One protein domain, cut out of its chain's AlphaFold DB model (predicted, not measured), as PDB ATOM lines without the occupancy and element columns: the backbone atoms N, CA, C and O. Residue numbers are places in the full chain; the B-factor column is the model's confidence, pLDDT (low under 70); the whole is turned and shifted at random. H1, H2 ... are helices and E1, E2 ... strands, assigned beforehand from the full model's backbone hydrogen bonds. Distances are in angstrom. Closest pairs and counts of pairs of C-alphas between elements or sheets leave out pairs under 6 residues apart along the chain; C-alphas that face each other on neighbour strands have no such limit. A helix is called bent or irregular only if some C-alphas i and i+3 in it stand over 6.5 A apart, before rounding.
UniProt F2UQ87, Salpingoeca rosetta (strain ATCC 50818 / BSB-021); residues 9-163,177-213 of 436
ATOM      1  N   ALA A   9      11.049  15.518   9.638       42.84
ATOM      2  CA  ALA A   9      12.462  15.562   9.272       42.84
ATOM      3  C   ALA A   9      13.346  14.696  10.188       42.84
ATOM      4  O   ALA A   9      14.233  14.005   9.693       42.84
ATOM      5  N   ASP A  10      13.062  14.678  11.497       43.06
ATOM      6  CA  ASP A  10      13.807  13.888  12.490       43.06
ATOM      7  C   ASP A  10      13.556  12.370  12.354       43.06
ATOM      8  O   ASP A  10      14.371  11.575  12.816       43.06
ATOM      9  N   LYS A  11      12.437  11.943  11.741       44.22
ATOM     10  CA  LYS A  11      12.104  10.514  11.573       44.22
ATOM     11  C   LYS A  11      12.516   9.902  10.230       44.22
ATOM     12  O   LYS A  11      12.818   8.712  10.210       44.22
ATOM     13  N   TYR A  12      12.494  10.656   9.126       50.53
ATOM     14  CA  TYR A  12      12.534  10.057   7.776       50.53
ATOM     15  C   TYR A  12      13.494  10.731   6.786       50.53
ATOM     16  O   TYR A  12      13.592  10.292   5.642       50.53
ATOM     17  N   GLY A  13      14.232  11.757   7.225       48.28
ATOM     18  CA  GLY A  13      15.075  12.575   6.355       48.28
ATOM     19  C   GLY A  13      14.255  13.575   5.535       48.28
ATOM     20  O   GLY A  13      13.138  13.298   5.104       48.28
ATOM     21  N   GLN A  14      14.799  14.776   5.339       48.62
ATOM     22  CA  GLN A  14      14.230  15.742   4.398       48.62
ATOM     23  C   GLN A  14      14.656  15.347   2.974       48.62
ATOM     24  O   GLN A  14      15.831  15.020   2.779       48.62
ATOM     25  N   PRO A  15      13.772  15.398   1.960       53.31
ATOM     26  CA  PRO A  15      14.194  15.602   0.584       53.31
ATOM     27  C   PRO A  15      15.035  16.871   0.551       53.31
ATOM     28  O   PRO A  15      14.522  17.983   0.675       53.31
ATOM     29  N   MET A  16      16.345  16.685   0.476       59.56
ATOM     30  CA  MET A  16      17.256  17.776   0.197       59.56
ATOM     31  C   MET A  16      17.208  18.063  -1.298       59.56
ATOM     32  O   MET A  16      17.070  17.140  -2.101       59.56
ATOM     33  N   GLU A  17      17.263  19.358  -1.586       55.62
ATOM     34  CA  GLU A  17      17.438  20.006  -2.881       55.62
ATOM     35  C   GLU A  17      17.813  19.052  -4.023       55.62
ATOM     36  O   GLU A  17      18.878  18.432  -4.027       55.62
ATOM     37  N   ALA A  18      16.903  18.912  -4.983       61.66
ATOM     38  CA  ALA A  18      17.107  18.089  -6.159       61.66
ATOM     39  C   ALA A  18      16.715  18.868  -7.407       61.66
ATOM     40  O   ALA A  18      15.669  19.516  -7.466       61.66
ATOM     41  N   VAL A  19      17.532  18.740  -8.445       54.75
ATOM     42  CA  VAL A  19      17.194  19.241  -9.771       54.75
ATOM     43  C   VAL A  19      16.221  18.253 -10.416       54.75
ATOM     44  O   VAL A  19      16.584  17.114 -10.715       54.75
ATOM     45  N   LEU A  20      14.972  18.677 -10.601       57.66
ATOM     46  CA  LEU A  20      13.891  17.893 -11.197       57.66
ATOM     47  C   LEU A  20      13.409  18.563 -12.487       57.66
ATOM     48  O   LEU A  20      13.327  19.784 -12.581       57.66
ATOM     49  N   GLY A  21      13.026  17.779 -13.491       52.06
ATOM     50  CA  GLY A  21      12.159  18.316 -14.550       52.06
ATOM     51  C   GLY A  21      10.729  18.442 -14.016       52.06
ATOM     52  O   GLY A  21      10.326  17.637 -13.185       52.06
ATOM     53  N   MET A  22       9.939  19.412 -14.473       49.75
ATOM     54  CA  MET A  22       8.526  19.524 -14.087       49.75
ATOM     55  C   MET A  22       7.653  19.549 -15.338       49.75
ATOM     56  O   MET A  22       8.009  20.156 -16.341       49.75
ATOM     57  N   THR A  23       6.501  18.887 -15.296       49.03
ATOM     58  CA  THR A  23       5.497  18.958 -16.361       49.03
ATOM     59  C   THR A  23       4.134  19.262 -15.751       49.03
ATOM     60  O   THR A  23       3.639  18.486 -14.932       49.03
ATOM     61  N   HIS A  24       3.522  20.378 -16.154       46.38
ATOM     62  CA  HIS A  24       2.154  20.747 -15.780       46.38
ATOM     63  C   HIS A  24       1.492  21.591 -16.885       46.38
ATOM     64  O   HIS A  24       2.190  22.306 -17.601       46.38
ATOM     65  N   GLY A  25       0.158  21.526 -17.022       43.88
ATOM     66  CA  GLY A  25      -0.624  22.356 -17.955       43.88
ATOM     67  C   GLY A  25      -0.201  23.833 -17.949       43.88
ATOM     68  O   GLY A  25       0.034  24.391 -16.872       43.88
ATOM     69  N   LEU A  26      -0.099  24.411 -19.156       31.28
ATOM     70  CA  LEU A  26       0.610  25.627 -19.603       31.28
ATOM     71  C   LEU A  26       2.085  25.467 -19.986       31.28
ATOM     72  O   LEU A  26       2.550  26.196 -20.857       31.28
ATOM     73  N   PHE A  27       2.824  24.481 -19.464       35.94
ATOM     74  CA  PHE A  27       4.190  24.217 -19.927       35.94
ATOM     75  C   PHE A  27       4.614  22.750 -19.739       35.94
ATOM     76  O   PHE A  27       4.881  22.276 -18.633       35.94
ATOM     77  N   ARG A  28       4.865  22.044 -20.850       39.03
ATOM     78  CA  ARG A  28       5.905  21.001 -20.858       39.03
ATOM     79  C   ARG A  28       7.251  21.725 -20.795       39.03
ATOM     80  O   ARG A  28       7.882  21.933 -21.834       39.03
ATOM     81  N   THR A  29       7.687  22.182 -19.620       45.81
ATOM     82  CA  THR A  29       9.023  22.770 -19.524       45.81
ATOM     83  C   THR A  29      10.043  21.655 -19.747       45.81
ATOM     84  O   THR A  29      10.256  20.779 -18.920       45.81
ATOM     85  N   LYS A  30      10.747  21.707 -20.885       50.94
ATOM     86  CA  LYS A  30      12.000  20.950 -21.085       50.94
ATOM     87  C   LYS A  30      13.127  21.438 -20.153       50.94
ATOM     88  O   LYS A  30      14.253  20.964 -20.265       50.94
ATOM     89  N   LYS A  31      12.855  22.431 -19.299       62.47
ATOM     90  CA  LYS A  31      13.822  23.081 -18.417       62.47
ATOM     91  C   LYS A  31      13.806  22.404 -17.053       62.47
ATOM     92  O   LYS A  31      12.749  22.070 -16.526       62.47
ATOM     93  N   GLN A  32      14.996  22.195 -16.517       69.88
ATOM     94  CA  GLN A  32      15.183  21.680 -15.173       69.88
ATOM     95  C   GLN A  32      14.868  22.772 -14.146       69.88
ATOM     96  O   GLN A  32      15.176  23.947 -14.353       69.88
ATOM     97  N   HIS A  33      14.254  22.360 -13.045       75.62
ATOM     98  CA  HIS A  33      13.848  23.190 -11.926       75.62
ATOM     99  C   HIS A  33      14.521  22.673 -10.662       75.62
ATOM    100  O   HIS A  33      14.596  21.464 -10.441       75.62
ATOM    101  N   ASN A  34      14.992  23.577  -9.811       77.88
ATOM    102  CA  ASN A  34      15.440  23.181  -8.487       77.88
ATOM    103  C   ASN A  34      14.223  23.026  -7.564       77.88
ATOM    104  O   ASN A  34      13.399  23.941  -7.461       77.88
ATOM    105  N   VAL A  35      14.085  21.854  -6.941       81.25
ATOM    106  CA  VAL A  35      12.966  21.511  -6.064       81.25
ATOM    107  C   VAL A  35      13.491  21.111  -4.692       81.25
ATOM    108  O   VAL A  35      14.308  20.200  -4.561       81.25
ATOM    109  N   SER A  36      12.997  21.773  -3.650       77.25
ATOM    110  CA  SER A  36      13.417  21.527  -2.270       77.25
ATOM    111  C   SER A  36      12.240  21.583  -1.301       77.25
ATOM    112  O   SER A  36      11.215  22.209  -1.572       77.25
ATOM    113  N   ILE A  37      12.382  20.908  -0.158       78.50
ATOM    114  CA  ILE A  37      11.495  21.106   0.988       78.50
ATOM    115  C   ILE A  37      12.163  22.080   1.956       78.50
ATOM    116  O   ILE A  37      13.238  21.799   2.482       78.50
ATOM    117  N   THR A  38      11.519  23.217   2.211       77.00
ATOM    118  CA  THR A  38      12.057  24.239   3.114       77.00
ATOM    119  C   THR A  38      11.821  23.885   4.583       77.00
ATOM    120  O   THR A  38      10.967  23.059   4.924       77.00
ATOM    121  N   LYS A  39      12.556  24.542   5.491       68.31
ATOM    122  CA  LYS A  39      12.408  24.345   6.947       68.31
ATOM    123  C   LYS A  39      11.028  24.757   7.460       68.31
ATOM    124  O   LYS A  39      10.560  24.221   8.458       68.31
ATOM    125  N   GLU A  40      10.372  25.665   6.749       72.38
ATOM    126  CA  GLU A  40       9.018  26.153   7.011       72.38
ATOM    127  C   GLU A  40       7.940  25.155   6.551       72.38
ATOM    128  O   GLU A  40       6.756  25.378   6.790       72.38
ATOM    129  N   GLY A  41       8.333  24.040   5.921       75.81
ATOM    130  CA  GLY A  41       7.418  22.986   5.497       75.81
ATOM    131  C   GLY A  41       6.700  23.302   4.190       75.81
ATOM    132  O   GLY A  41       5.508  23.017   4.071       75.81
ATOM    133  N   ASN A  42       7.416  23.860   3.211       79.56
ATOM    134  CA  ASN A  42       6.918  24.078   1.854       79.56
ATOM    135  C   ASN A  42       7.739  23.271   0.845       79.56
ATOM    136  O   ASN A  42       8.962  23.243   0.936       79.56
ATOM    137  N   LEU A  43       7.076  22.667  -0.137       83.19
ATOM    138  CA  LEU A  43       7.693  22.210  -1.374       83.19
ATOM    139  C   LEU A  43       7.858  23.422  -2.298       83.19
ATOM    140  O   LEU A  43       6.869  23.979  -2.777       83.19
ATOM    141  N   VAL A  44       9.097  23.843  -2.522       82.81
ATOM    142  CA  VAL A  44       9.436  24.994  -3.359       82.81
ATOM    143  C   VAL A  44      10.006  24.512  -4.682       82.81
ATOM    144  O   VAL A  44      10.894  23.666  -4.704       82.81
ATOM    145  N   VAL A  45       9.492  25.068  -5.775       83.19
ATOM    146  CA  VAL A  45       9.956  24.855  -7.147       83.19
ATOM    147  C   VAL A  45      10.469  26.188  -7.670       83.19
ATOM    148  O   VAL A  45       9.706  27.153  -7.744       83.19
ATOM    149  N   LEU A  46      11.744  26.255  -8.041       80.31
ATOM    150  CA  LEU A  46      12.338  27.446  -8.644       80.31
ATOM    151  C   LEU A  46      12.081  27.489 -10.154       80.31
ATOM    152  O   LEU A  46      11.976  26.459 -10.817       80.31
ATOM    153  N   LYS A  47      11.983  28.693 -10.722       78.94
ATOM    154  CA  LYS A  47      11.731  28.921 -12.155       78.94
ATOM    155  C   LYS A  47      12.821  28.330 -13.058       78.94
ATOM    156  O   LYS A  47      12.520  27.917 -14.177       78.94
ATOM    157  N   THR A  48      14.054  28.266 -12.567       76.56
ATOM    158  CA  THR A  48      15.214  27.637 -13.210       76.56
ATOM    159  C   THR A  48      16.020  26.848 -12.176       76.56
ATOM    160  O   THR A  48      15.723  26.905 -10.982       76.56
ATOM    161  N   ALA A  49      17.012  26.080 -12.624       75.00
ATOM    162  CA  ALA A  49      17.934  25.377 -11.732       75.00
ATOM    163  C   ALA A  49      19.049  26.283 -11.165       75.00
ATOM    164  O   ALA A  49      19.849  25.810 -10.364       75.00
ATOM    165  N   ASP A  50      19.096  27.559 -11.568       77.38
ATOM    166  CA  ASP A  50      20.164  28.493 -11.212       77.38
ATOM    167  C   ASP A  50      20.016  29.016  -9.770       77.38
ATOM    168  O   ASP A  50      18.903  29.245  -9.275       77.38
ATOM    169  N   GLU A  51      21.146  29.242  -9.093       68.44
ATOM    170  CA  GLU A  51      21.175  29.837  -7.752       68.44
ATOM    171  C   GLU A  51      20.554  31.246  -7.765       68.44
ATOM    172  O   GLU A  51      20.904  32.094  -8.584       68.44
ATOM    173  N   GLY A  52      19.614  31.508  -6.850       70.62
ATOM    174  CA  GLY A  52      18.908  32.794  -6.757       70.62
ATOM    175  C   GLY A  52      17.715  32.959  -7.707       70.62
ATOM    176  O   GLY A  52      17.134  34.041  -7.758       70.62
ATOM    177  N   SER A  53      17.323  31.911  -8.440       80.19
ATOM    178  CA  SER A  53      16.121  31.920  -9.280       80.19
ATOM    179  C   SER A  53      14.845  32.207  -8.480       80.19
ATOM    180  O   SER A  53      14.655  31.692  -7.377       80.19
ATOM    181  N   ASP A  54      13.906  32.928  -9.098       84.06
ATOM    182  CA  ASP A  54      12.581  33.183  -8.523       84.06
ATOM    183  C   ASP A  54      11.820  31.884  -8.223       84.06
ATOM    184  O   ASP A  54      11.922  30.894  -8.960       84.06
ATOM    185  N   VAL A  55      10.992  31.918  -7.176       83.62
ATOM    186  CA  VAL A  55      10.073  30.830  -6.829       83.62
ATOM    187  C   VAL A  55       8.933  30.781  -7.843       83.62
ATOM    188  O   VAL A  55       8.152  31.722  -7.967       83.62
ATOM    189  N   LEU A  56       8.820  29.659  -8.552       81.94
ATOM    190  CA  LEU A  56       7.716  29.379  -9.466       81.94
ATOM    191  C   LEU A  56       6.490  28.864  -8.704       81.94
ATOM    192  O   LEU A  56       5.375  29.330  -8.931       81.94
ATOM    193  N   HIS A  57       6.704  27.921  -7.784       81.00
ATOM    194  CA  HIS A  57       5.659  27.382  -6.916       81.00
ATOM    195  C   HIS A  57       6.168  27.210  -5.487       81.00
ATOM    196  O   HIS A  57       7.286  26.747  -5.274       81.00
ATOM    197  N   ALA A  58       5.318  27.528  -4.513       85.19
ATOM    198  CA  ALA A  58       5.517  27.205  -3.106       85.19
ATOM    199  C   ALA A  58       4.252  26.516  -2.592       85.19
ATOM    200  O   ALA A  58       3.203  27.145  -2.474       85.19
ATOM    201  N   ILE A  59       4.346  25.213  -2.340       84.12
ATOM    202  CA  ILE A  59       3.219  24.372  -1.938       84.12
ATOM    203  C   ILE A  59       3.434  23.969  -0.479       84.12
ATOM    204  O   ILE A  59       4.363  23.209  -0.197       84.12
ATOM    205  N   PRO A  60       2.604  24.431   0.466       83.06
ATOM    206  CA  PRO A  60       2.685  23.967   1.843       83.06
ATOM    207  C   PRO A  60       2.522  22.449   1.914       83.06
ATOM    208  O   PRO A  60       1.585  21.893   1.348       83.06
ATOM    209  N   LEU A  61       3.397  21.755   2.647       80.75
ATOM    210  CA  LEU A  61       3.338  20.290   2.760       80.75
ATOM    211  C   LEU A  61       2.019  19.796   3.364       80.75
ATOM    212  O   LEU A  61       1.597  18.676   3.098       80.75
ATOM    213  N   LYS A  62       1.361  20.634   4.169       79.81
ATOM    214  CA  LYS A  62       0.024  20.372   4.720       79.81
ATOM    215  C   LYS A  62      -1.078  20.310   3.649       79.81
ATOM    216  O   LYS A  62      -2.097  19.682   3.902       79.81
ATOM    217  N   ASP A  63      -0.858  20.936   2.491       81.81
ATOM    218  CA  ASP A  63      -1.800  20.992   1.367       81.81
ATOM    219  C   ASP A  63      -1.521  19.876   0.336       81.81
ATOM    220  O   ASP A  63      -2.229  19.754  -0.668       81.81
ATOM    221  N   ILE A  64      -0.479  19.062   0.569       84.69
ATOM    222  CA  ILE A  64      -0.184  17.852  -0.202       84.69
ATOM    223  C   ILE A  64      -0.968  16.691   0.406       84.69
ATOM    224  O   ILE A  64      -0.744  16.293   1.551       84.69
ATOM    225  N   HIS A  65      -1.868  16.118  -0.386       84.06
ATOM    226  CA  HIS A  65      -2.735  15.023   0.054       84.06
ATOM    227  C   HIS A  65      -2.113  13.657  -0.220       84.06
ATOM    228  O   HIS A  65      -2.218  12.743   0.602       84.06
ATOM    229  N   SER A  66      -1.449  13.523  -1.367       87.75
ATOM    230  CA  SER A  66      -0.853  12.272  -1.817       87.75
ATOM    231  C   SER A  66       0.304  12.513  -2.779       87.75
ATOM    232  O   SER A  66       0.415  13.565  -3.415       87.75
ATOM    233  N   ALA A  67       1.178  11.516  -2.887       89.00
ATOM    234  CA  ALA A  67       2.227  11.486  -3.892       89.00
ATOM    235  C   ALA A  67       2.441  10.061  -4.402       89.00
ATOM    236  O   ALA A  67       2.364   9.096  -3.642       89.00
ATOM    237  N   GLY A  68       2.712   9.920  -5.693       87.88
ATOM    238  CA  GLY A  68       2.700   8.632  -6.378       87.88
ATOM    239  C   GLY A  68       3.697   8.588  -7.516       87.88
ATOM    240  O   GLY A  68       4.076   9.614  -8.051       87.88
ATOM    241  N   THR A  69       4.132   7.399  -7.898       88.50
ATOM    242  CA  THR A  69       4.984   7.181  -9.071       88.50
ATOM    243  C   THR A  69       4.127   7.000 -10.313       88.50
ATOM    244  O   THR A  69       3.126   6.285 -10.248       88.50
ATOM    245  N   THR A  70       4.543   7.544 -11.451       76.12
ATOM    246  CA  THR A  70       3.998   7.133 -12.749       76.12
ATOM    247  C   THR A  70       4.894   6.081 -13.384       76.12
ATOM    248  O   THR A  70       6.119   6.135 -13.275       76.12
ATOM    249  N   TYR A  71       4.269   5.048 -13.945       67.31
ATOM    250  CA  TYR A  71       4.960   3.991 -14.668       67.31
ATOM    251  C   TYR A  71       4.667   4.180 -16.144       67.31
ATOM    252  O   TYR A  71       3.557   3.906 -16.591       67.31
ATOM    253  N   ASP A  72       5.678   4.619 -16.880       56.06
ATOM    254  CA  ASP A  72       5.700   4.463 -18.324       56.06
ATOM    255  C   ASP A  72       6.668   3.315 -18.626       56.06
ATOM    256  O   ASP A  72       7.860   3.415 -18.323       56.06
ATOM    257  N   ASP A  73       6.146   2.181 -19.102       49.75
ATOM    258  CA  ASP A  73       6.973   1.010 -19.430       49.75
ATOM    259  C   ASP A  73       7.878   1.298 -20.651       49.75
ATOM    260  O   ASP A  73       8.882   0.608 -20.825       49.75
ATOM    261  N   ASP A  74       7.560   2.334 -21.442       48.97
ATOM    262  CA  ASP A  74       8.180   2.598 -22.745       48.97
ATOM    263  C   ASP A  74       9.272   3.688 -22.740       48.97
ATOM    264  O   ASP A  74      10.051   3.741 -23.690       48.97
ATOM    265  N   ASP A  75       9.382   4.540 -21.706       51.88
ATOM    266  CA  ASP A  75      10.170   5.789 -21.827       51.88
ATOM    267  C   ASP A  75      11.286   5.997 -20.777       51.88
ATOM    268  O   ASP A  75      11.910   7.056 -20.754       51.88
ATOM    269  N   ASP A  76      11.559   5.033 -19.882       58.38
ATOM    270  CA  ASP A  76      12.568   5.131 -18.791       58.38
ATOM    271  C   ASP A  76      12.448   6.405 -17.908       58.38
ATOM    272  O   ASP A  76      13.300   6.695 -17.061       58.38
ATOM    273  N   ARG A  77      11.360   7.174 -18.056       69.81
ATOM    274  CA  ARG A  77      11.139   8.437 -17.352       69.81
ATOM    275  C   ARG A  77      10.671   8.154 -15.939       69.81
ATOM    276  O   ARG A  77       9.544   7.735 -15.695       69.81
ATOM    277  N   LEU A  78      11.544   8.447 -14.990       80.94
ATOM    278  CA  LEU A  78      11.273   8.294 -13.570       80.94
ATOM    279  C   LEU A  78      10.435   9.469 -13.090       80.94
ATOM    280  O   LEU A  78      10.967  10.514 -12.741       80.94
ATOM    281  N   GLN A  79       9.121   9.312 -13.099       85.62
ATOM    282  CA  GLN A  79       8.203  10.390 -12.766       85.62
ATOM    283  C   GLN A  79       7.456  10.124 -11.461       85.62
ATOM    284  O   GLN A  79       7.121   8.985 -11.122       85.62
ATOM    285  N   PHE A  80       7.168  11.198 -10.733       85.69
ATOM    286  CA  PHE A  80       6.213  11.174  -9.634       85.69
ATOM    287  C   PHE A  80       5.240  12.340  -9.719       85.69
ATOM    288  O   PHE A  80       5.566  13.414 -10.213       85.69
ATOM    289  N   VAL A  81       4.038  12.107  -9.215       87.50
ATOM    290  CA  VAL A  81       2.955  13.074  -9.132       87.50
ATOM    291  C   VAL A  81       2.742  13.443  -7.674       87.50
ATOM    292  O   VAL A  81       2.801  12.579  -6.800       87.50
ATOM    293  N   VAL A  82       2.481  14.720  -7.423       88.12
ATOM    294  CA  VAL A  82       2.100  15.271  -6.122       88.12
ATOM    295  C   VAL A  82       0.721  15.896  -6.262       88.12
ATOM    296  O   VAL A  82       0.561  16.857  -7.012       88.12
ATOM    297  N   CYS A  83      -0.275  15.366  -5.555       87.81
ATOM    298  CA  CYS A  83      -1.644  15.870  -5.609       87.81
ATOM    299  C   CYS A  83      -1.913  16.862  -4.473       87.81
ATOM    300  O   CYS A  83      -1.612  16.606  -3.304       87.81
ATOM    301  N   THR A  84      -2.527  17.987  -4.829       85.62
ATOM    302  CA  THR A  84      -2.922  19.077  -3.925       85.62
ATOM    303  C   THR A  84      -4.394  19.426  -4.141       85.62
ATOM    304  O   THR A  84      -5.004  18.984  -5.112       85.62
ATOM    305  N   GLY A  85      -4.967  20.290  -3.299       79.06
ATOM    306  CA  GLY A  85      -6.344  20.784  -3.490       79.06
ATOM    307  C   GLY A  85      -6.525  21.699  -4.711       79.06
ATOM    308  O   GLY A  85      -7.641  22.101  -5.034       79.06
ATOM    309  N   THR A  86      -5.431  22.063  -5.383       75.69
ATOM    310  CA  THR A  86      -5.432  23.000  -6.520       75.69
ATOM    311  C   THR A  86      -5.073  22.355  -7.854       75.69
ATOM    312  O   THR A  86      -5.154  23.012  -8.891       75.69
ATOM    313  N   GLY A  87      -4.671  21.084  -7.833       78.81
ATOM    314  CA  GLY A  87      -4.104  20.397  -8.985       78.81
ATOM    315  C   GLY A  87      -3.061  19.360  -8.586       78.81
ATOM    316  O   GLY A  87      -2.672  19.252  -7.418       78.81
ATOM    317  N   SER A  88      -2.599  18.607  -9.578       82.50
ATOM    318  CA  SER A  88      -1.564  17.588  -9.443       82.50
ATOM    319  C   SER A  88      -0.320  17.986 -10.236       82.50
ATOM    320  O   SER A  88      -0.405  18.319 -11.410       82.50
ATOM    321  N   PHE A  89       0.851  17.953  -9.605       81.75
ATOM    322  CA  PHE A  89       2.128  18.352 -10.198       81.75
ATOM    323  C   PHE A  89       2.934  17.112 -10.561       81.75
ATOM    324  O   PHE A  89       3.154  16.267  -9.698       81.75
ATOM    325  N   THR A  90       3.387  17.000 -11.812       84.25
ATOM    326  CA  THR A  90       4.243  15.886 -12.244       84.25
ATOM    327  C   THR A  90       5.699  16.335 -12.299       84.25
ATOM    328  O   THR A  90       6.027  17.340 -12.929       84.25
ATOM    329  N   PHE A  91       6.573  15.567 -11.663       82.69
ATOM    330  CA  PHE A  91       8.006  15.799 -11.576       82.69
ATOM    331  C   PHE A  91       8.776  14.639 -12.207       82.69
ATOM    332  O   PHE A  91       8.397  13.480 -12.072       82.69
ATOM    333  N   LEU A  92       9.886  14.960 -12.860       82.44
ATOM    334  CA  LEU A  92      10.859  14.048 -13.448       82.44
ATOM    335  C   LEU A  92      12.058  13.949 -12.506       82.44
ATOM    336  O   LEU A  92      12.800  14.916 -12.327       82.44
ATOM    337  N   ALA A  93      12.247  12.774 -11.920       80.62
ATOM    338  CA  ALA A  93      13.412  12.425 -11.130       80.62
ATOM    339  C   ALA A  93      14.588  12.009 -12.037       80.62
ATOM    340  O   ALA A  93      14.383  11.299 -13.023       80.62
ATOM    341  N   PRO A  94      15.829  12.395 -11.692       78.25
ATOM    342  CA  PRO A  94      17.022  12.018 -12.452       78.25
ATOM    343  C   PRO A  94      17.376  10.530 -12.311       78.25
ATOM    344  O   PRO A  94      17.971   9.945 -13.211       78.25
ATOM    345  N   ASP A  95      17.016   9.905 -11.187       81.19
ATOM    346  CA  ASP A  95      17.354   8.518 -10.880       81.19
ATOM    347  C   ASP A  95      16.337   7.859  -9.923       81.19
ATOM    348  O   ASP A  95      15.497   8.512  -9.289       81.19
ATOM    349  N   LYS A  96      16.398   6.521  -9.820       81.12
ATOM    350  CA  LYS A  96      15.435   5.719  -9.043       81.12
ATOM    351  C   LYS A  96      15.556   5.961  -7.541       81.12
ATOM    352  O   LYS A  96      14.567   5.790  -6.835       81.12
ATOM    353  N   ALA A  97      16.737   6.302  -7.031       80.12
ATOM    354  CA  ALA A  97      16.921   6.595  -5.614       80.12
ATOM    355  C   ALA A  97      16.280   7.941  -5.255       80.12
ATOM    356  O   ALA A  97      15.555   8.018  -4.263       80.12
ATOM    357  N   THR A  98      16.458   8.959  -6.099       80.31
ATOM    358  CA  THR A  98      15.814  10.268  -5.958       80.31
ATOM    359  C   THR A  98      14.291  10.135  -5.990       80.31
ATOM    360  O   THR A  98      13.619  10.625  -5.083       80.31
ATOM    361  N   LEU A  99      13.741   9.377  -6.946       82.00
ATOM    362  CA  LEU A  99      12.303   9.086  -7.018       82.00
ATOM    363  C   LEU A  99      11.766   8.475  -5.711       82.00
ATOM    364  O   LEU A  99      10.779   8.950  -5.150       82.00
ATOM    365  N   LYS A 100      12.429   7.429  -5.201       80.56
ATOM    366  CA  LYS A 100      12.010   6.744  -3.968       80.56
ATOM    367  C   LYS A 100      12.057   7.654  -2.745       80.56
ATOM    368  O   LYS A 100      11.152   7.586  -1.919       80.56
ATOM    369  N   ARG A 101      13.084   8.506  -2.631       80.25
ATOM    370  CA  ARG A 101      13.213   9.477  -1.531       80.25
ATOM    371  C   ARG A 101      12.038  10.450  -1.506       80.25
ATOM    372  O   ARG A 101      11.458  10.657  -0.444       80.25
ATOM    373  N   TRP A 102      11.650  10.984  -2.664       82.94
ATOM    374  CA  TRP A 102      10.490  11.872  -2.779       82.94
ATOM    375  C   TRP A 102       9.181  11.170  -2.417       82.94
ATOM    376  O   TRP A 102       8.408  11.685  -1.613       82.94
ATOM    377  N   VAL A 103       8.963   9.960  -2.934       80.94
ATOM    378  CA  VAL A 103       7.770   9.161  -2.608       80.94
ATOM    379  C   VAL A 103       7.696   8.851  -1.113       80.94
ATOM    380  O   VAL A 103       6.619   8.956  -0.532       80.94
ATOM    381  N   LEU A 104       8.815   8.487  -0.482       80.00
ATOM    382  CA  LEU A 104       8.872   8.199   0.952       80.00
ATOM    383  C   LEU A 104       8.570   9.444   1.793       80.00
ATOM    384  O   LEU A 104       7.754   9.382   2.710       80.00
ATOM    385  N   ALA A 105       9.203  10.573   1.477       78.19
ATOM    386  CA  ALA A 105       9.050  11.801   2.248       78.19
ATOM    387  C   ALA A 105       7.632  12.379   2.184       78.19
ATOM    388  O   ALA A 105       7.139  12.913   3.177       78.19
ATOM    389  N   LEU A 106       6.973  12.253   1.031       82.00
ATOM    390  CA  LEU A 106       5.613  12.745   0.823       82.00
ATOM    391  C   LEU A 106       4.535  11.758   1.310       82.00
ATOM    392  O   LEU A 106       3.385  12.154   1.473       82.00
ATOM    393  N   ASN A 107       4.893  10.499   1.600       79.38
ATOM    394  CA  ASN A 107       3.977   9.471   2.111       79.38
ATOM    395  C   ASN A 107       4.479   8.854   3.426       79.38
ATOM    396  O   ASN A 107       4.899   7.684   3.455       79.38
ATOM    397  N   PRO A 108       4.432   9.611   4.539       67.75
ATOM    398  CA  PRO A 108       4.937   9.134   5.815       67.75
ATOM    399  C   PRO A 108       4.180   7.883   6.298       67.75
ATOM    400  O   PRO A 108       3.031   7.660   5.901       67.75
ATOM    401  N   PRO A 109       4.797   7.056   7.162       69.69
ATOM    402  CA  PRO A 109       4.186   5.831   7.665       69.69
ATOM    403  C   PRO A 109       2.822   6.069   8.310       69.69
ATOM    404  O   PRO A 109       2.608   7.072   8.995       69.69
ATOM    405  N   SER A 110       1.912   5.118   8.103       66.31
ATOM    406  CA  SER A 110       0.586   5.143   8.717       66.31
ATOM    407  C   SER A 110       0.685   5.051  10.244       66.31
ATOM    408  O   SER A 110       1.536   4.344  10.780       66.31
ATOM    409  N   SER A 111      -0.218   5.727  10.957       58.94
ATOM    410  CA  SER A 111      -0.341   5.671  12.422       58.94
ATOM    411  C   SER A 111      -1.002   4.381  12.945       58.94
ATOM    412  O   SER A 111      -1.415   4.335  14.100       58.94
ATOM    413  N   GLY A 112      -1.072   3.326  12.124       56.41
ATOM    414  CA  GLY A 112      -1.719   2.047  12.434       56.41
ATOM    415  C   GLY A 112      -3.165   1.977  11.932       56.41
ATOM    416  O   GLY A 112      -3.836   2.996  11.806       56.41
ATOM    417  N   GLY A 113      -3.634   0.763  11.617       62.72
ATOM    418  CA  GLY A 113      -5.031   0.496  11.237       62.72
ATOM    419  C   GLY A 113      -5.398   0.700   9.762       62.72
ATOM    420  O   GLY A 113      -6.581   0.667   9.442       62.72
ATOM    421  N   SER A 114      -4.430   0.904   8.861       75.31
ATOM    422  CA  SER A 114      -4.717   1.053   7.427       75.31
ATOM    423  C   SER A 114      -4.623  -0.265   6.655       75.31
ATOM    424  O   SER A 114      -3.898  -1.181   7.051       75.31
ATOM    425  N   GLU A 115      -5.375  -0.352   5.558       91.38
ATOM    426  CA  GLU A 115      -5.466  -1.534   4.703       91.38
ATOM    427  C   GLU A 115      -4.086  -1.921   4.148       91.38
ATOM    428  O   GLU A 115      -3.342  -1.076   3.643       91.38
ATOM    429  N   SER A 116      -3.719  -3.201   4.254       94.12
ATOM    430  CA  SER A 116      -2.426  -3.688   3.771       94.12
ATOM    431  C   SER A 116      -2.478  -5.145   3.326       94.12
ATOM    432  O   SER A 116      -3.283  -5.951   3.795       94.12
ATOM    433  N   GLY A 117      -1.605  -5.505   2.390       94.56
ATOM    434  CA  GLY A 117      -1.573  -6.857   1.856       94.56
ATOM    435  C   GLY A 117      -0.857  -6.986   0.522       94.56
ATOM    436  O   GLY A 117      -0.443  -6.016  -0.108       94.56
ATOM    437  N   TRP A 118      -0.711  -8.234   0.086       95.62
ATOM    438  CA  TRP A 118      -0.081  -8.555  -1.188       95.62
ATOM    439  C   TRP A 118      -1.038  -8.328  -2.355       95.62
ATOM    440  O   TRP A 118      -2.073  -8.989  -2.450       95.62
ATOM    441  N   LEU A 119      -0.622  -7.477  -3.287       95.31
ATOM    442  CA  LEU A 119      -1.301  -7.226  -4.552       95.31
ATOM    443  C   LEU A 119      -0.336  -7.443  -5.716       95.31
ATOM    444  O   LEU A 119       0.884  -7.400  -5.563       95.31
ATOM    445  N   THR A 120      -0.877  -7.685  -6.903       94.69
ATOM    446  CA  THR A 120      -0.111  -7.571  -8.148       94.69
ATOM    447  C   THR A 120      -0.521  -6.280  -8.829       94.69
ATOM    448  O   THR A 120      -1.646  -6.175  -9.301       94.69
ATOM    449  N   VAL A 121       0.378  -5.301  -8.858       93.06
ATOM    450  CA  VAL A 121       0.151  -3.986  -9.466       93.06
ATOM    451  C   VAL A 121       0.939  -3.934 -10.768       93.06
ATOM    452  O   VAL A 121       2.151  -4.155 -10.756       93.06
ATOM    453  N   ASN A 122       0.260  -3.718 -11.897       90.06
ATOM    454  CA  ASN A 122       0.857  -3.710 -13.241       90.06
ATOM    455  C   ASN A 122       1.814  -4.899 -13.459       90.06
ATOM    456  O   ASN A 122       2.991  -4.742 -13.779       90.06
ATOM    457  N   LYS A 123       1.303  -6.119 -13.229       87.88
ATOM    458  CA  LYS A 123       2.027  -7.404 -13.364       87.88
ATOM    459  C   LYS A 123       3.155  -7.639 -12.345       87.88
ATOM    460  O   LYS A 123       3.780  -8.696 -12.374       87.88
ATOM    461  N   LYS A 124       3.412  -6.711 -11.419       90.94
ATOM    462  CA  LYS A 124       4.463  -6.831 -10.399       90.94
ATOM    463  C   LYS A 124       3.838  -7.090  -9.028       90.94
ATOM    464  O   LYS A 124       3.043  -6.294  -8.538       90.94
ATOM    465  N   LYS A 125       4.206  -8.204  -8.386       93.88
ATOM    466  CA  LYS A 125       3.770  -8.514  -7.016       93.88
ATOM    467  C   LYS A 125       4.435  -7.550  -6.030       93.88
ATOM    468  O   LYS A 125       5.658  -7.403  -6.061       93.88
ATOM    469  N   ARG A 126       3.640  -6.885  -5.195       94.75
ATOM    470  CA  ARG A 126       4.070  -5.880  -4.216       94.75
ATOM    471  C   ARG A 126       3.316  -6.055  -2.910       94.75
ATOM    472  O   ARG A 126       2.146  -6.446  -2.915       94.75
ATOM    473  N   PHE A 127       3.992  -5.772  -1.805       95.06
ATOM    474  CA  PHE A 127       3.311  -5.549  -0.542       95.06
ATOM    475  C   PHE A 127       2.809  -4.107  -0.548       95.06
ATOM    476  O   PHE A 127       3.596  -3.180  -0.729       95.06
ATOM    477  N   CYS A 128       1.498  -3.927  -0.446       95.50
ATOM    478  CA  CYS A 128       0.859  -2.625  -0.538       95.50
ATOM    479  C   CYS A 128       0.317  -2.212   0.824       95.50
ATOM    480  O   CYS A 128      -0.244  -3.034   1.547       95.50
ATOM    481  N   GLU A 129       0.428  -0.926   1.123       94.12
ATOM    482  CA  GLU A 129      -0.164  -0.287   2.288       94.12
ATOM    483  C   GLU A 129      -0.907   0.962   1.836       94.12
ATOM    484  O   GLU A 129      -0.327   1.839   1.192       94.12
ATOM    485  N   LEU A 130      -2.180   1.070   2.189       92.75
ATOM    486  CA  LEU A 130      -2.884   2.336   2.102       92.75
ATOM    487  C   LEU A 130      -2.331   3.263   3.200       92.75
ATOM    488  O   LEU A 130      -2.145   2.873   4.351       92.75
ATOM    489  N   ARG A 131      -1.969   4.491   2.840       88.69
ATOM    490  CA  ARG A 131      -1.449   5.512   3.753       88.69
ATOM    491  C   ARG A 131      -2.129   6.826   3.416       88.69
ATOM    492  O   ARG A 131      -1.747   7.481   2.450       88.69
ATOM    493  N   LYS A 132      -3.137   7.203   4.210       79.75
ATOM    494  CA  LYS A 132      -4.030   8.333   3.902       79.75
ATOM    495  C   LYS A 132      -4.631   8.163   2.497       79.75
ATOM    496  O   LYS A 132      -5.401   7.234   2.292       79.75
ATOM    497  N   SER A 133      -4.202   8.987   1.546       89.44
ATOM    498  CA  SER A 133      -4.659   9.021   0.156       89.44
ATOM    499  C   SER A 133      -3.613   8.466  -0.820       89.44
ATOM    500  O   SER A 133      -3.559   8.873  -1.973       89.44
ATOM    501  N   SER A 134      -2.759   7.540  -0.378       92.88
ATOM    502  CA  SER A 134      -1.764   6.893  -1.241       92.88
ATOM    503  C   SER A 134      -1.691   5.393  -1.000       92.88
ATOM    504  O   SER A 134      -1.587   4.960   0.144       92.88
ATOM    505  N   VAL A 135      -1.650   4.584  -2.060       94.56
ATOM    506  CA  VAL A 135      -1.307   3.154  -1.951       94.56
ATOM    507  C   VAL A 135       0.194   3.005  -2.155       94.56
ATOM    508  O   VAL A 135       0.685   3.025  -3.284       94.56
ATOM    509  N   VAL A 136       0.941   2.886  -1.064       92.75
ATOM    510  CA  VAL A 136       2.401   2.770  -1.076       92.75
ATOM    511  C   VAL A 136       2.804   1.312  -1.277       92.75
ATOM    512  O   VAL A 136       2.212   0.409  -0.693       92.75
ATOM    513  N   MET A 137       3.803   1.078  -2.126       93.19
ATOM    514  CA  MET A 137       4.204  -0.254  -2.575       93.19
ATOM    515  C   MET A 137       5.644  -0.574  -2.180       93.19
ATOM    516  O   MET A 137       6.569   0.190  -2.461       93.19
ATOM    517  N   PHE A 138       5.843  -1.778  -1.661       92.25
ATOM    518  CA  PHE A 138       7.127  -2.340  -1.250       92.25
ATOM    519  C   PHE A 138       7.419  -3.628  -2.024       92.25
ATOM    520  O   PHE A 138       6.495  -4.284  -2.526       92.25
ATOM    521  N   LYS A 139       8.704  -3.984  -2.179       91.69
ATOM    522  CA  LYS A 139       9.049  -5.276  -2.792       91.69
ATOM    523  C   LYS A 139       8.710  -6.395  -1.816       91.69
ATOM    524  O   LYS A 139       7.995  -7.312  -2.207       91.69
ATOM    525  N   GLU A 140       9.141  -6.239  -0.568       91.06
ATOM    526  CA  GLU A 140       8.850  -7.131   0.552       91.06
ATOM    527  C   GLU A 140       8.144  -6.388   1.693       91.06
ATOM    528  O   GLU A 140       8.140  -5.161   1.746       91.06
ATOM    529  N   LYS A 141       7.508  -7.128   2.607       89.94
ATOM    530  CA  LYS A 141       6.710  -6.551   3.702       89.94
ATOM    531  C   LYS A 141       7.568  -5.782   4.714       89.94
ATOM    532  O   LYS A 141       7.106  -4.817   5.310       89.94
ATOM    533  N   GLU A 142       8.799  -6.228   4.925       88.25
ATOM    534  CA  GLU A 142       9.729  -5.684   5.915       88.25
ATOM    535  C   GLU A 142      10.578  -4.521   5.366       88.25
ATOM    536  O   GLU A 142      11.355  -3.917   6.112       88.25
ATOM    537  N   ASP A 143      10.437  -4.196   4.074       86.31
ATOM    538  CA  ASP A 143      11.166  -3.100   3.441       86.31
ATOM    539  C   ASP A 143      10.773  -1.752   4.056       86.31
ATOM    540  O   ASP A 143       9.600  -1.420   4.216       86.31
ATOM    541  N   ARG A 144      11.780  -0.918   4.333       81.50
ATOM    542  CA  ARG A 144      11.560   0.473   4.762       81.50
ATOM    543  C   ARG A 144      11.384   1.426   3.583       81.50
ATOM    544  O   ARG A 144      10.661   2.413   3.698       81.50
ATOM    545  N   ASP A 145      12.024   1.114   2.459       80.19
ATOM    546  CA  ASP A 145      12.049   1.974   1.281       80.19
ATOM    547  C   ASP A 145      10.951   1.572   0.287       80.19
ATOM    548  O   ASP A 145      11.000   0.466  -0.268       80.19
ATOM    549  N   PRO A 146       9.982   2.455  -0.011       86.50
ATOM    550  CA  PRO A 146       8.971   2.167  -1.010       86.50
ATOM    551  C   PRO A 146       9.610   2.080  -2.394       86.50
ATOM    552  O   PRO A 146      10.544   2.803  -2.742       86.50
ATOM    553  N   CYS A 147       9.084   1.183  -3.219       86.88
ATOM    554  CA  CYS A 147       9.455   1.072  -4.627       86.88
ATOM    555  C   CYS A 147       8.527   1.864  -5.555       86.88
ATOM    556  O   CYS A 147       8.860   2.028  -6.727       86.88
ATOM    557  N   GLY A 148       7.404   2.355  -5.033       89.44
ATOM    558  CA  GLY A 148       6.502   3.280  -5.702       89.44
ATOM    559  C   GLY A 148       5.261   3.547  -4.860       89.44
ATOM    560  O   GLY A 148       5.114   2.999  -3.767       89.44
ATOM    561  N   ALA A 149       4.362   4.372  -5.378       92.06
ATOM    562  CA  ALA A 149       3.067   4.622  -4.758       92.06
ATOM    563  C   ALA A 149       2.021   4.994  -5.815       92.06
ATOM    564  O   ALA A 149       2.365   5.510  -6.875       92.06
ATOM    565  N   ILE A 150       0.754   4.733  -5.522       94.00
ATOM    566  CA  ILE A 150      -0.396   5.219  -6.284       94.00
ATOM    567  C   ILE A 150      -0.931   6.436  -5.531       94.00
ATOM    568  O   ILE A 150      -1.415   6.273  -4.412       94.00
ATOM    569  N   ALA A 151      -0.823   7.631  -6.113       93.12
ATOM    570  CA  ALA A 151      -1.431   8.837  -5.550       93.12
ATOM    571  C   ALA A 151      -2.936   8.840  -5.822       93.12
ATOM    572  O   ALA A 151      -3.354   8.647  -6.966       93.12
ATOM    573  N   LEU A 152      -3.732   9.072  -4.781       93.31
ATOM    574  CA  LEU A 152      -5.175   9.247  -4.876       93.31
ATOM    575  C   LEU A 152      -5.539  10.710  -4.620       93.31
ATOM    576  O   LEU A 152      -4.984  11.357  -3.732       93.31
ATOM    577  N   ASP A 153      -6.480  11.217  -5.400       92.69
ATOM    578  CA  ASP A 153      -7.186  12.469  -5.158       92.69
ATOM    579  C   ASP A 153      -8.688  12.240  -5.396       92.69
ATOM    580  O   ASP A 153      -9.103  11.138  -5.769       92.69
ATOM    581  N   CYS A 154      -9.508  13.269  -5.183       92.50
ATOM    582  CA  CYS A 154     -10.963  13.180  -5.321       92.50
ATOM    583  C   CYS A 154     -11.449  12.934  -6.769       92.50
ATOM    584  O   CYS A 154     -12.637  12.715  -6.982       92.50
ATOM    585  N   LEU A 155     -10.570  13.006  -7.778       94.00
ATOM    586  CA  LEU A 155     -10.890  12.750  -9.188       94.00
ATOM    587  C   LEU A 155     -10.556  11.318  -9.611       94.00
ATOM    588  O   LEU A 155     -10.919  10.900 -10.714       94.00
ATOM    589  N   CYS A 156      -9.869  10.555  -8.761       95.31
ATOM    590  CA  CYS A 156      -9.617   9.145  -9.005       95.31
ATOM    591  C   CYS A 156     -10.919   8.346  -9.090       95.31
ATOM    592  O   CYS A 156     -11.895   8.608  -8.394       95.31
ATOM    593  N   THR A 157     -10.918   7.319  -9.937       95.81
ATOM    594  CA  THR A 157     -12.068   6.419 -10.096       95.81
ATOM    595  C   THR A 157     -11.626   4.978  -9.927       95.81
ATOM    596  O   THR A 157     -10.583   4.594 -10.469       95.81
ATOM    597  N   VAL A 158     -12.456   4.163  -9.283       96.56
ATOM    598  CA  VAL A 158     -12.232   2.722  -9.161       96.56
ATOM    599  C   VAL A 158     -13.193   1.976 -10.087       96.56
ATOM    600  O   VAL A 158     -14.406   2.145 -10.010       96.56
ATOM    601  N   ILE A 159     -12.652   1.140 -10.973       94.75
ATOM    602  CA  ILE A 159     -13.430   0.263 -11.851       94.75
ATOM    603  C   ILE A 159     -13.405  -1.142 -11.242       94.75
ATOM    604  O   ILE A 159     -12.350  -1.792 -11.264       94.75
ATOM    605  N   PRO A 160     -14.534  -1.637 -10.704       92.56
ATOM    606  CA  PRO A 160     -14.594  -2.970 -10.129       92.56
ATOM    607  C   PRO A 160     -14.380  -4.056 -11.201       92.56
ATOM    608  O   PRO A 160     -14.540  -3.801 -12.400       92.56
ATOM    609  N   PRO A 161     -14.031  -5.292 -10.802       89.69
ATOM    610  CA  PRO A 161     -13.875  -6.403 -11.730       89.69
ATOM    611  C   PRO A 161     -15.180  -6.626 -12.494       89.69
ATOM    612  O   PRO A 161     -16.241  -6.767 -11.884       89.69
ATOM    613  N   GLN A 162     -15.114  -6.712 -13.824       75.06
ATOM    614  CA  GLN A 162     -16.282  -7.107 -14.604       75.06
ATOM    615  C   GLN A 162     -16.695  -8.523 -14.191       75.06
ATOM    616  O   GLN A 162     -15.912  -9.473 -14.307       75.06
ATOM    617  N   GLN A 163     -17.929  -8.677 -13.708       58.78
ATOM    618  CA  GLN A 163     -18.541  -9.990 -13.558       58.78
ATOM    619  C   GLN A 163     -18.802 -10.524 -14.966       58.78
ATOM    620  O   GLN A 163     -19.846 -10.278 -15.559       58.78
ATOM    621  N   GLY A 177      -5.674 -14.326 -10.481       83.38
ATOM    622  CA  GLY A 177      -6.533 -13.694  -9.473       83.38
ATOM    623  C   GLY A 177      -7.558 -12.689 -10.031       83.38
ATOM    624  O   GLY A 177      -7.801 -12.605 -11.234       83.38
ATOM    625  N   VAL A 178      -8.175 -11.903  -9.151       91.81
ATOM    626  CA  VAL A 178      -9.255 -10.961  -9.486       91.81
ATOM    627  C   VAL A 178      -8.672  -9.574  -9.731       91.81
ATOM    628  O   VAL A 178      -8.007  -9.039  -8.853       91.81
ATOM    629  N   THR A 179      -8.907  -8.997 -10.915       94.00
ATOM    630  CA  THR A 179      -8.342  -7.692 -11.302       94.00
ATOM    631  C   THR A 179      -9.404  -6.603 -11.298       94.00
ATOM    632  O   THR A 179     -10.467  -6.782 -11.888       94.00
ATOM    633  N   PHE A 180      -9.085  -5.479 -10.668       95.81
ATOM    634  CA  PHE A 180      -9.818  -4.219 -10.738       95.81
ATOM    635  C   PHE A 180      -8.865  -3.112 -11.201       95.81
ATOM    636  O   PHE A 180      -7.647  -3.319 -11.255       95.81
ATOM    637  N   TYR A 181      -9.409  -1.950 -11.557       96.19
ATOM    638  CA  TYR A 181      -8.599  -0.832 -12.035       96.19
ATOM    639  C   TYR A 181      -8.804   0.419 -11.198       96.19
ATOM    640  O   TYR A 181      -9.904   0.682 -10.722       96.19
ATOM    641  N   VAL A 182      -7.742   1.205 -11.059       96.62
ATOM    642  CA  VAL A 182      -7.788   2.535 -10.447       96.62
ATOM    643  C   VAL A 182      -7.243   3.527 -11.461       96.62
ATOM    644  O   VAL A 182      -6.109   3.381 -11.917       96.62
ATOM    645  N   ASN A 183      -8.044   4.518 -11.839       94.88
ATOM    646  CA  ASN A 183      -7.586   5.613 -12.689       94.88
ATOM    647  C   ASN A 183      -7.100   6.757 -11.810       94.88
ATOM    648  O   ASN A 183      -7.814   7.189 -10.909       94.88
ATOM    649  N   THR A 184      -5.899   7.240 -12.101       92.31
ATOM    650  CA  THR A 184      -5.239   8.346 -11.397       92.31
ATOM    651  C   THR A 184      -4.783   9.399 -12.398       92.31
ATOM    652  O   THR A 184      -4.845   9.169 -13.611       92.31
ATOM    653  N   ALA A 185      -4.273  10.529 -11.909       84.62
ATOM    654  CA  ALA A 185      -3.624  11.521 -12.754       84.62
ATOM    655  C   ALA A 185      -2.535  10.858 -13.621       84.62
ATOM    656  O   ALA A 185      -1.581  10.271 -13.112       84.62
ATOM    657  N   GLY A 186      -2.704  10.929 -14.941       77.31
ATOM    658  CA  GLY A 186      -1.719  10.476 -15.923       77.31
ATOM    659  C   GLY A 186      -1.702   8.980 -16.258       77.31
ATOM    660  O   GLY A 186      -1.063   8.629 -17.244       77.31
ATOM    661  N   GLN A 187      -2.386   8.095 -15.520       86.38
ATOM    662  CA  GLN A 187      -2.355   6.649 -15.823       86.38
ATOM    663  C   GLN A 187      -3.487   5.831 -15.176       86.38
ATOM    664  O   GLN A 187      -4.092   6.228 -14.174       86.38
ATOM    665  N   GLN A 188      -3.692   4.626 -15.714       91.75
ATOM    666  CA  GLN A 188      -4.550   3.577 -15.161       91.75
ATOM    667  C   GLN A 188      -3.700   2.463 -14.538       91.75
ATOM    668  O   GLN A 188      -2.746   1.974 -15.139       91.75
ATOM    669  N   TRP A 189      -4.093   2.012 -13.352       93.88
ATOM    670  CA  TRP A 189      -3.433   0.935 -12.621       93.88
ATOM    671  C   TRP A 189      -4.252  -0.344 -12.693       93.88
ATOM    672  O   TRP A 189      -5.422  -0.345 -12.317       93.88
ATOM    673  N   ALA A 190      -3.636  -1.440 -13.131       94.62
ATOM    674  CA  ALA A 190      -4.223  -2.773 -13.056       94.62
ATOM    675  C   ALA A 190      -3.810  -3.437 -11.738       94.62
ATOM    676  O   ALA A 190      -2.629  -3.737 -11.538       94.62
ATOM    677  N   ILE A 191      -4.776  -3.667 -10.846       95.81
ATOM    678  CA  ILE A 191      -4.538  -4.229  -9.515       95.81
ATOM    679  C   ILE A 191      -5.220  -5.590  -9.413       95.81
ATOM    680  O   ILE A 191      -6.442  -5.697  -9.493       95.81
ATOM    681  N   THR A 192      -4.427  -6.640  -9.214       95.31
ATOM    682  CA  THR A 192      -4.913  -8.014  -9.064       95.31
ATOM    683  C   THR A 192      -4.730  -8.507  -7.632       95.31
ATOM    684  O   THR A 192      -3.612  -8.519  -7.106       95.31
ATOM    685  N   SER A 193      -5.812  -8.980  -7.017       93.38
ATOM    686  CA  SER A 193      -5.815  -9.669  -5.724       93.38
ATOM    687  C   SER A 193      -6.026 -11.180  -5.902       93.38
ATOM    688  O   SER A 193      -6.385 -11.658  -6.980       93.38
ATOM    689  N   LYS A 194      -5.796 -11.973  -4.848       90.06
ATOM    690  CA  LYS A 194      -5.980 -13.434  -4.913       90.06
ATOM    691  C   LYS A 194      -7.451 -13.846  -4.934       90.06
ATOM    692  O   LYS A 194      -7.798 -14.808  -5.613       90.06
ATOM    693  N   THR A 195      -8.294 -13.150  -4.175       89.94
ATOM    694  CA  THR A 195      -9.701 -13.512  -3.969       89.94
ATOM    695  C   THR A 195     -10.626 -12.339  -4.280       89.94
ATOM    696  O   THR A 195     -10.232 -11.178  -4.198       89.94
ATOM    697  N   VAL A 196     -11.889 -12.633  -4.605       90.38
ATOM    698  CA  VAL A 196     -12.916 -11.593  -4.802       90.38
ATOM    699  C   VAL A 196     -13.120 -10.782  -3.517       90.38
ATOM    700  O   VAL A 196     -13.264  -9.568  -3.585       90.38
ATOM    701  N   ALA A 197     -13.067 -11.434  -2.350       91.31
ATOM    702  CA  ALA A 197     -13.178 -10.764  -1.057       91.31
ATOM    703  C   ALA A 197     -12.039  -9.755  -0.836       91.31
ATOM    704  O   ALA A 197     -12.301  -8.622  -0.446       91.31
ATOM    705  N   ASP A 198     -10.795 -10.130  -1.158       92.19
ATOM    706  CA  ASP A 198      -9.657  -9.207  -1.095       92.19
ATOM    707  C   ASP A 198      -9.807  -8.057  -2.096       92.19
ATOM    708  O   ASP A 198      -9.501  -6.920  -1.755       92.19
ATOM    709  N   ALA A 199     -10.276  -8.334  -3.322       94.19
ATOM    710  CA  ALA A 199     -10.514  -7.282  -4.314       94.19
ATOM    711  C   ALA A 199     -11.534  -6.264  -3.794       94.19
ATOM    712  O   ALA A 199     -11.251  -5.073  -3.787       94.19
ATOM    713  N   ASN A 200     -12.685  -6.736  -3.310       94.81
ATOM    714  CA  ASN A 200     -13.743  -5.870  -2.795       94.81
ATOM    715  C   ASN A 200     -13.279  -5.069  -1.574       94.81
ATOM    716  O   ASN A 200     -13.548  -3.877  -1.512       94.81
ATOM    717  N   ARG A 201     -12.520  -5.685  -0.656       95.69
ATOM    718  CA  ARG A 201     -11.946  -4.988   0.505       95.69
ATOM    719  C   ARG A 201     -11.047  -3.823   0.081       95.69
ATOM    720  O   ARG A 201     -11.205  -2.717   0.585       95.69
ATOM    721  N   TRP A 202     -10.147  -4.052  -0.878       96.88
ATOM    722  CA  TRP A 202      -9.276  -3.002  -1.413       96.88
ATOM    723  C   TRP A 202     -10.032  -1.937  -2.208       96.88
ATOM    724  O   TRP A 202      -9.703  -0.763  -2.086       96.88
ATOM    725  N   ILE A 203     -11.033  -2.320  -3.003       96.62
ATOM    726  CA  ILE A 203     -11.888  -1.375  -3.737       96.62
ATOM    727  C   ILE A 203     -12.577  -0.430  -2.759       96.62
ATOM    728  O   ILE A 203     -12.480   0.776  -2.942       96.62
ATOM    729  N   THR A 204     -13.200  -0.963  -1.702       96.25
ATOM    730  CA  THR A 204     -13.840  -0.154  -0.660       96.25
ATOM    731  C   THR A 204     -12.828   0.747   0.039       96.25
ATOM    732  O   THR A 204     -13.027   1.952   0.064       96.25
ATOM    733  N   ALA A 205     -11.694   0.213   0.503       95.94
ATOM    734  CA  ALA A 205     -10.688   1.022   1.194       95.94
ATOM    735  C   ALA A 205     -10.114   2.157   0.320       95.94
ATOM    736  O   ALA A 205      -9.862   3.256   0.810       95.94
ATOM    737  N   ILE A 206      -9.899   1.907  -0.977       96.62
ATOM    738  CA  ILE A 206      -9.428   2.927  -1.926       96.62
ATOM    739  C   ILE A 206     -10.531   3.951  -2.207       96.62
ATOM    740  O   ILE A 206     -10.238   5.142  -2.257       96.62
ATOM    741  N   GLN A 207     -11.777   3.509  -2.377       95.88
ATOM    742  CA  GLN A 207     -12.923   4.388  -2.596       95.88
ATOM    743  C   GLN A 207     -13.140   5.316  -1.389       95.88
ATOM    744  O   GLN A 207     -13.214   6.528  -1.573       95.88
ATOM    745  N   ASP A 208     -13.096   4.780  -0.166       94.88
ATOM    746  CA  ASP A 208     -13.187   5.558   1.076       94.88
ATOM    747  C   ASP A 208     -12.049   6.592   1.170       94.88
ATOM    748  O   ASP A 208     -12.262   7.741   1.556       94.88
ATOM    749  N   ALA A 209     -10.827   6.213   0.776       93.56
ATOM    750  CA  ALA A 209      -9.687   7.127   0.751       93.56
ATOM    751  C   ALA A 209      -9.841   8.248  -0.292       93.56
ATOM    752  O   ALA A 209      -9.438   9.380  -0.023       93.56
ATOM    753  N   ILE A 210     -10.420   7.950  -1.461       94.50
ATOM    754  CA  ILE A 210     -10.742   8.937  -2.506       94.50
ATOM    755  C   ILE A 210     -11.805   9.914  -2.001       94.50
ATOM    756  O   ILE A 210     -11.628  11.120  -2.131       94.50
ATOM    757  N   GLU A 211     -12.869   9.413  -1.376       93.25
ATOM    758  CA  GLU A 211     -13.967  10.231  -0.840       93.25
ATOM    759  C   GLU A 211     -13.533  11.100   0.349       93.25
ATOM    760  O   GLU A 211     -14.088  12.170   0.579       93.25
ATOM    761  N   CYS A 212     -12.498  10.675   1.078       90.56
ATOM    762  CA  CYS A 212     -11.870  11.469   2.132       90.56
ATOM    763  C   CYS A 212     -10.839  12.488   1.603       90.56
ATOM    764  O   CYS A 212     -10.302  13.269   2.395       90.56
ATOM    765  N   CYS A 213     -10.512  12.482   0.305       89.69
ATOM    766  CA  CYS A 213      -9.636  13.498  -0.275       89.69
ATOM    767  C   CYS A 213     -10.366  14.847  -0.344       89.69
ATOM    768  O   CYS A 213     -11.527  14.883  -0.746       89.69
TER     769      CYS A 213
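What this domain is: This is residues 9 to 163 and 177 to 213 of the 436 residues of a protein of Salpingoeca rosetta (strain ATCC 50818 / BSB-021) (UniProt F2UQ87). Two lobes sit end to end, each an antiparallel sheet of seven strands bent back on itself into two leaves; they join where E5 of the first runs beside E11 of the second. H2 packs on the first sheet at this seam and also reaches E11; H3 packs on the curled second sheet, and short H1 lies off both. The printed part has 192 residues, with three named helices and 14 named strands in the order H1, E1 to E7, H2, E8 to E14, H3, and its class is mixed. The sheets run E4 E3 E2 E1 E7 E6 E5 and E11 E10 E9 E8 E14 E13 E12. The whole is compact, with a radius of gyration of the C-alphas of 16.6 A, but elongated in outline, spanning 56 by 35 by 28 A.

How they stand to each other: H1, residues 9 to 12, is close to but not clearly touching H2, residues 96 to 106; their closest C-alphas, of Tyr 12 and Ala 105, are 6.8 A apart. E1, 18 to 24, E2, 27 to 37, E3, 42 to 46, and E4, 55 to 60, form a meander, each strand the antiparallel neighbour of the one before; N 20 and O 33, N 44 and O 36, and N 43 and O 59 are within hydrogen-bond range, each 2.8 A apart. E5, 64 to 70, E6, 79 to 84, and E7, 87 to 92, form another, with N 81 and O 68, and N 82 and O 89, at 2.8 A. E7 is also the antiparallel neighbour of E1, with N 92 and O 21 at 2.7 A. In this folded sheet E4 and E3 face E1, E7, E6 and E5, with E2 as the hinge, which bends by 97 degrees at residue 30. H2 is on this sheet at a height of 8.0 A; the closest C-alphas of E5 and H2, of Ala 67 and Leu 106, are 5.9 A apart. E8, 116 to 121, E9, 124 to 131, E10, 134 to 138, and E11, 148 to 151, form a third meander, with N 126 and O 119, N 136 and O 129, and N 150 and O 135 at 2.8 A. The closest C-alphas of E5 and E11, of Gly 68 and Ala 151, are 4.2 A apart. E12, 157 to 159, E13, 178 to 184, and E14, 187 to 193, complete the second folded sheet, with N 159 and O 181, N 178 and O 193, and N 192 and O 120 at 2.8 A; here E11 and E10 face E8, E14, E13 and E12, with E9 as the hinge. H3, 196 to 211, is on it; the closest C-alphas of E12 and H3, of Val 158 and Ile 203, are 6.8 A apart. In H2 and H3 every O i to N i+4 pair is within hydrogen-bond range; H1 is too short for one.

Where its parts are: H1 begins at C-alpha 9, (12.462, 15.562, 9.272). E2 is 22.4 A long from first to last C-alpha, E13 19.8 A, E9 19.7 A and H2 15.6 A. H3 is 22.2 A long and ends at C-alpha 211, (-13.967, 10.231, -0.840).

The domain as a whole: The two C-alphas farthest apart, of Gly 52 and Gln 163, are 57.3 A apart. Residues 164 to 176 are not printed, and C-alphas 163 and 177 are 13.2 A apart across this cut. Of the links that are printed whole, none is long. The mean pLDDT of the printed part is 80.3; 40 residues are under 70, among them 9 to 32, 71 to 77 and 108 to 113.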